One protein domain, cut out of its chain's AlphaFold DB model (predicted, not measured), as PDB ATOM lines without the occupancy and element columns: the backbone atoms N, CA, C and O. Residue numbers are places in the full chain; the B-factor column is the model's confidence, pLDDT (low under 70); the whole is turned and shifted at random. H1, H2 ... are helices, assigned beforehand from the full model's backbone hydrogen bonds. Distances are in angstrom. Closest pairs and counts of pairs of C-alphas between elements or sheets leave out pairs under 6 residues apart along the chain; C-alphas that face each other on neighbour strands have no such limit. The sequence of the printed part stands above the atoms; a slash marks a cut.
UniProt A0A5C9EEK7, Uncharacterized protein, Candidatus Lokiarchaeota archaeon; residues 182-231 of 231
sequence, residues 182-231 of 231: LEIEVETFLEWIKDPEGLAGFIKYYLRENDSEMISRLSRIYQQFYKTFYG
ATOM      1  N   LEU A 182     181.596 228.274 179.315       70.88
ATOM      2  CA  LEU A 182     182.834 227.642 179.771       70.88
ATOM      3  C   LEU A 182     183.222 226.485 178.846       70.88
ATOM      4  O   LEU A 182     184.399 226.295 178.561       70.88
ATOM      5  N   GLU A 183     182.236 225.738 178.351       68.75
ATOM      6  CA  GLU A 183     182.452 224.690 177.353       68.75
ATOM      7  C   GLU A 183     183.041 225.278 176.062       68.75
ATOM      8  O   GLU A 183     184.103 224.843 175.624       68.75
ATOM      9  N   ILE A 184     182.447 226.358 175.542       73.19
ATOM     10  CA  ILE A 184     182.948 227.066 174.354       73.19
ATOM     11  C   ILE A 184     184.354 227.648 174.580       73.19
ATOM     12  O   ILE A 184     185.209 227.562 173.696       73.19
ATOM     13  N   GLU A 185     184.623 228.245 175.746       70.88
ATOM     14  CA  GLU A 185     185.946 228.789 176.079       70.88
ATOM     15  C   GLU A 185     187.013 227.689 176.118       70.88
ATOM     16  O   GLU A 185     188.100 227.856 175.558       70.88
ATOM     17  N   VAL A 186     186.695 226.542 176.726       78.31
ATOM     18  CA  VAL A 186     187.595 225.385 176.779       78.31
ATOM     19  C   VAL A 186     187.817 224.807 175.382       78.31
ATOM     20  O   VAL A 186     188.957 224.505 175.033       78.31
ATOM     21  N   GLU A 187     186.774 224.686 174.563       80.12
ATOM     22  CA  GLU A 187     186.891 224.197 173.186       80.12
ATOM     23  C   GLU A 187     187.761 225.118 172.327       80.12
ATOM     24  O   GLU A 187     188.712 224.650 171.700       80.12
ATOM     25  N   THR A 188     187.525 226.429 172.392       77.50
ATOM     26  CA  THR A 188     188.308 227.431 171.651       77.50
ATOM     27  C   THR A 188     189.779 227.410 172.080       77.50
ATOM     28  O   THR A 188     190.691 227.469 171.253       77.50
ATOM     29  N   PHE A 189     190.043 227.275 173.382       82.00
ATOM     30  CA  PHE A 189     191.403 227.141 173.897       82.00
ATOM     31  C   PHE A 189     192.089 225.858 173.405       82.00
ATOM     32  O   PHE A 189     193.263 225.879 173.027       82.00
ATOM     33  N   LEU A 190     191.365 224.735 173.373       82.31
ATOM     34  CA  LEU A 190     191.885 223.468 172.861       82.31
ATOM     35  C   LEU A 190     192.178 223.527 171.360       82.31
ATOM     36  O   LEU A 190     193.159 222.925 170.919       82.31
ATOM     37  N   GLU A 191     191.360 224.233 170.584       83.50
ATOM     38  CA  GLU A 191     191.630 224.499 169.169       83.50
ATOM     39  C   GLU A 191     192.914 225.314 169.003       83.50
ATOM     40  O   GLU A 191     193.806 224.904 168.259       83.50
ATOM     41  N   TRP A 192     193.079 226.382 169.785       83.44
ATOM     42  CA  TRP A 192     194.279 227.219 169.748       83.44
ATOM     43  C   TRP A 192     195.566 226.479 170.146       83.44
ATOM     44  O   TRP A 192     196.637 226.742 169.598       83.44
ATOM     45  N   ILE A 193     195.499 225.525 171.079       85.44
ATOM     46  CA  ILE A 193     196.659 224.682 171.414       85.44
ATOM     47  C   ILE A 193     197.032 223.750 170.256       85.44
ATOM     48  O   ILE A 193     198.217 223.493 170.029       85.44
ATOM     49  N   LYS A 194     196.031 223.193 169.566       81.50
ATOM     50  CA  LYS A 194     196.232 222.217 168.484       81.50
ATOM     51  C   LYS A 194     196.699 222.872 167.188       81.50
ATOM     52  O   LYS A 194     197.317 222.193 166.368       81.50
ATOM     53  N   ASP A 195     196.414 224.156 167.011       82.75
ATOM     54  CA  ASP A 195     196.838 224.933 165.856       82.75
ATOM     55  C   ASP A 195     198.375 225.147 165.852       82.75
ATOM     56  O   ASP A 195     198.931 225.703 166.810       82.75
ATOM     57  N   PRO A 196     199.097 224.739 164.785       74.56
ATOM     58  CA  PRO A 196     200.525 225.011 164.617       74.56
ATOM     59  C   PRO A 196     200.902 226.498 164.696       74.56
ATOM     60  O   PRO A 196     202.035 226.813 165.085       74.56
ATOM     61  N   GLU A 197     199.982 227.390 164.325       79.31
ATOM     62  CA  GLU A 197     200.131 228.847 164.393       79.31
ATOM     63  C   GLU A 197     199.548 229.451 165.679       79.31
ATOM     64  O   GLU A 197     199.820 230.611 165.983       79.31
ATOM     65  N   GLY A 198     198.832 228.651 166.476       84.12
ATOM     66  CA  GLY A 198     198.267 229.043 167.762       84.12
ATOM     67  C   GLY A 198     199.320 229.125 168.869       84.12
ATOM     68  O   GLY A 198     200.280 229.894 168.781       84.12
ATOM     69  N   LEU A 199     199.188 228.328 169.935       83.94
ATOM     70  CA  LEU A 199     200.119 228.401 171.074       83.94
ATOM     71  C   LEU A 199     201.576 228.143 170.652       83.94
ATOM     72  O   LEU A 199     202.502 228.823 171.103       83.94
ATOM     73  N   ALA A 200     201.797 227.170 169.767       81.56
ATOM     74  CA  ALA A 200     203.137 226.839 169.293       81.56
ATOM     75  C   ALA A 200     203.758 227.982 168.470       81.56
ATOM     76  O   ALA A 200     204.954 228.254 168.609       81.56
ATOM     77  N   GLY A 201     202.961 228.655 167.637       80.00
ATOM     78  CA  GLY A 201     203.377 229.834 166.876       80.00
ATOM     79  C   GLY A 201     203.703 231.009 167.794       80.00
ATOM     80  O   GLY A 201     204.788 231.587 167.697       80.00
ATOM     81  N   PHE A 202     202.819 231.275 168.754       82.50
ATOM     82  CA  PHE A 202     202.982 232.310 169.773       82.50
ATOM     83  C   PHE A 202     204.287 232.140 170.563       82.50
ATOM     84  O   PHE A 202     205.099 233.060 170.640       82.50
ATOM     85  N   ILE A 203     204.557 230.938 171.084       85.00
ATOM     86  CA  ILE A 203     205.794 230.661 171.829       85.00
ATOM     87  C   ILE A 203     207.028 230.838 170.930       85.00
ATOM     88  O   ILE A 203     208.011 231.456 171.339       85.00
ATOM     89  N   LYS A 204     206.991 230.327 169.692       87.06
ATOM     90  CA  LYS A 204     208.110 230.455 168.741       87.06
ATOM     91  C   LYS A 204     208.420 231.909 168.394       87.06
ATOM     92  O   LYS A 204     209.591 232.231 168.198       87.06
ATOM     93  N   TYR A 205     207.402 232.760 168.302       87.00
ATOM     94  CA  TYR A 205     207.571 234.188 168.055       87.00
ATOM     95  C   TYR A 205     208.365 234.853 169.185       87.00
ATOM     96  O   TYR A 205     209.441 235.389 168.932       87.00
ATOM     97  N   TYR A 206     207.923 234.721 170.439       86.38
ATOM     98  CA  TYR A 206     208.612 235.362 171.568       86.38
ATOM     99  C   TYR A 206     209.997 234.778 171.853       86.38
ATOM    100  O   TYR A 206     210.896 235.499 172.286       86.38
ATOM    101  N   LEU A 207     210.211 233.493 171.550       83.06
ATOM    102  CA  LEU A 207     211.550 232.901 171.583       83.06
ATOM    103  C   LEU A 207     212.479 233.501 170.519       83.06
ATOM    104  O   LEU A 207     213.673 233.642 170.770       83.06
ATOM    105  N   ARG A 208     211.953 233.858 169.342       90.25
ATOM    106  CA  ARG A 208     212.728 234.487 168.264       90.25
ATOM    107  C   ARG A 208     213.051 235.947 168.566       90.25
ATOM    108  O   ARG A 208     214.181 236.362 168.335       90.25
ATOM    109  N   GLU A 209     212.086 236.686 169.102       89.12
ATOM    110  CA  GLU A 209     212.262 238.084 169.518       89.12
ATOM    111  C   GLU A 209     213.141 238.225 170.772       89.12
ATOM    112  O   GLU A 209     213.538 239.331 171.131       89.12
ATOM    113  N   ASN A 210     213.489 237.106 171.425       87.56
ATOM    114  CA  ASN A 210     214.304 237.064 172.640       87.56
ATOM    115  C   ASN A 210     213.721 237.933 173.776       87.56
ATOM    116  O   ASN A 210     214.450 238.565 174.545       87.56
ATOM    117  N   ASP A 211     212.391 237.953 173.886       88.06
ATOM    118  CA  ASP A 211     211.682 238.687 174.932       88.06
ATOM    119  C   ASP A 211     211.794 237.941 176.269       88.06
ATOM    120  O   ASP A 211     211.025 237.029 176.591       88.06
ATOM    121  N   SER A 212     212.789 238.332 177.063       82.06
ATOM    122  CA  SER A 212     213.090 237.692 178.346       82.06
ATOM    123  C   SER A 212     211.939 237.745 179.361       82.06
ATOM    124  O   SER A 212     211.823 236.841 180.197       82.06
ATOM    125  N   GLU A 213     211.072 238.761 179.295       83.88
ATOM    126  CA  GLU A 213     209.948 238.894 180.219       83.88
ATOM    127  C   GLU A 213     208.855 237.887 179.866       83.88
ATOM    128  O   GLU A 213     208.422 237.111 180.727       83.88
ATOM    129  N   MET A 214     208.458 237.838 178.592       82.94
ATOM    130  CA  MET A 214     207.436 236.898 178.135       82.94
ATOM    131  C   MET A 214     207.891 235.447 178.257       82.94
ATOM    132  O   MET A 214     207.122 234.601 178.715       82.94
ATOM    133  N   ILE A 215     209.158 235.153 177.961       86.25
ATOM    134  CA  ILE A 215     209.729 233.812 178.155       86.25
ATOM    135  C   ILE A 215     209.653 233.387 179.633       86.25
ATOM    136  O   ILE A 215     209.275 232.253 179.943       86.25
ATOM    137  N   SER A 216     209.954 234.296 180.567       84.00
ATOM    138  CA  SER A 216     209.862 234.030 182.011       84.00
ATOM    139  C   SER A 216     208.421 233.773 182.465       84.00
ATOM    140  O   SER A 216     208.161 232.831 183.222       84.00
ATOM    141  N   ARG A 217     207.459 234.559 181.964       84.44
ATOM    142  CA  ARG A 217     206.026 234.356 182.236       84.44
ATOM    143  C   ARG A 217     205.538 233.005 181.703       84.44
ATOM    144  O   ARG A 217     204.927 232.248 182.457       84.44
ATOM    145  N   LEU A 218     205.873 232.660 180.458       87.44
ATOM    146  CA  LEU A 218     205.527 231.374 179.838       87.44
ATOM    147  C   LEU A 218     206.082 230.184 180.631       87.44
ATOM    148  O   LEU A 218     205.372 229.208 180.864       87.44
ATOM    149  N   SER A 219     207.323 230.288 181.113       85.88
ATOM    150  CA  SER A 219     207.944 229.267 181.965       85.88
ATOM    151  C   SER A 219     207.166 229.036 183.268       85.88
ATOM    152  O   SER A 219     206.910 227.892 183.648       85.88
ATOM    153  N   ARG A 220     206.714 230.109 183.933       89.75
ATOM    154  CA  ARG A 220     205.904 230.001 185.160       89.75
ATOM    155  C   ARG A 220     204.562 229.322 184.902       89.75
ATOM    156  O   ARG A 220     204.179 228.442 185.668       89.75
ATOM    157  N   ILE A 221     203.881 229.701 183.821       87.38
ATOM    158  CA  ILE A 221     202.605 229.097 183.417       87.38
ATOM    159  C   ILE A 221     202.797 227.602 183.130       87.38
ATOM    160  O   ILE A 221     202.045 226.772 183.638       87.38
ATOM    161  N   TYR A 222     203.854 227.231 182.401       84.62
ATOM    162  CA  TYR A 222     204.187 225.827 182.149       84.62
ATOM    163  C   TYR A 222     204.412 225.037 183.445       84.62
ATOM    164  O   TYR A 222     203.863 223.948 183.601       84.62
ATOM    165  N   GLN A 223     205.168 225.583 184.403       83.50
ATOM    166  CA  GLN A 223     205.389 224.923 185.694       83.50
ATOM    167  C   GLN A 223     204.089 224.730 186.484       83.50
ATOM    168  O   GLN A 223     203.904 223.687 187.114       83.50
ATOM    169  N   GLN A 224     203.178 225.704 186.439       84.56
ATOM    170  CA  GLN A 224     201.860 225.590 187.067       84.56
ATOM    171  C   GLN A 224     201.011 224.490 186.420       84.56
ATOM    172  O   GLN A 224     200.417 223.680 187.136       84.56
ATOM    173  N   PHE A 225     201.000 224.408 185.086       83.88
ATOM    174  CA  PHE A 225     200.318 223.328 184.372       83.88
ATOM    175  C   PHE A 225     200.927 221.963 184.688       83.88
ATOM    176  O   PHE A 225     200.206 221.038 185.055       83.88
ATOM    177  N   TYR A 226     202.254 221.843 184.614       81.81
ATOM    178  CA  TYR A 226     202.961 220.599 184.908       81.81
ATOM    179  C   TYR A 226     202.650 220.098 186.320       81.81
ATOM    180  O   TYR A 226     202.312 218.932 186.497       81.81
ATOM    181  N   LYS A 227     202.678 220.992 187.315       85.12
ATOM    182  CA  LYS A 227     202.344 220.658 188.702       85.12
ATOM    183  C   LYS A 227     200.882 220.242 188.874       85.12
ATOM    184  O   LYS A 227     200.607 219.362 189.668       85.12
ATOM    185  N   THR A 228     199.957 220.865 188.150       86.31
ATOM    186  CA  THR A 228     198.526 220.530 188.237       86.31
ATOM    187  C   THR A 228     198.215 219.145 187.659       86.31
ATOM    188  O   THR A 228     197.339 218.459 188.174       86.31
ATOM    189  N   PHE A 229     198.909 218.731 186.594       78.00
ATOM    190  CA  PHE A 229     198.616 217.474 185.890       78.00
ATOM    191  C   PHE A 229     199.525 216.297 186.269       78.00
ATOM    192  O   PHE A 229     199.121 215.149 186.096       78.00
ATOM    193  N   TYR A 230     200.741 216.561 186.754       77.06
ATOM    194  CA  TYR A 230     201.771 215.540 186.995       77.06
ATOM    195  C   TYR A 230     202.490 215.678 188.347       77.06
ATOM    196  O   TYR A 230     203.383 214.878 188.629       77.06
ATOM    197  N   GLY A 231     202.154 216.694 189.148       54.25
ATOM    198  CA  GLY A 231     202.683 216.902 190.502       54.25
ATOM    199  C   GLY A 231     201.725 216.406 191.571       54.25
ATOM    200  O   GLY A 231     202.240 215.999 192.634       54.25
TER     201      GLY A 231
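AT A GLANCE: This is residues 182 to 231 of the 231 residues of an uncharacterized protein of Candidatus Lokiarchaeota archaeon (UniProt A0A5C9EEK7). Three helices follow one another in an open, flat V: H1 and H2 come one after the other along one side, with a corner between them, and H3 folds back from the far end of H2 as the other side. H1 meets H2 and H2 meets H3 only near their links, and residues 182 to 188 and 224 to 230 stand free at the two open ends. The printed part has 50 residues with three named helices, in the order H1, H2, H3, and no named strand; the class is all helix. The whole is loose, with a radius of gyration of the C-alphas of 12.5 A, and spans 34 by 28 by 15 A.

IN THESE COORDINATES: H1 holds residues 182 to 194 and is 18.3 A long from first to last C-alpha, with C-alpha 182 at (182.834, 227.642, 179.771). H2 holds residues 199 to 209 and is 15.6 A long, beginning with C-alpha 199 at (200.119, 228.401, 171.074). H3, the longest helix, holds residues 212 to 230 and is 26.3 A long, with C-alpha 230 at (201.771, 215.540, 186.995).

HOW THE PARTS SIT: H1 and H2 only just touch, with 3 pairs of C-alphas within 8 A, and only at the corner by their link; the closest C-alphas are those of Ile 193 and Leu 199, 5.1 A apart. H1 touches H2 with residues 192 to 193 alone. Their lines stand at a steep tilt of 55 degrees, the same way. H2 and H3 also only just touch, with 3 such pairs, and only at the corner; the closest C-alphas are those of Tyr 206 and Met 214, 6.8 A apart. H3 touches H2 with residues 214 to 215 alone. They run opposite ways at a shallow tilt of 33 degrees, only just short of steep. H1 and H3 are apart. In H1, H2 and H3 every O i to N i+4 pair is within hydrogen-bond range.

THE WHOLE: The two farthest C-alphas, those of Glu 183 and Asn 210, are 34.5 A apart. The printed part has no cut, and both links are tight. The mean pLDDT of the printed part is 82.1, and residues 183 and 231 are under 70.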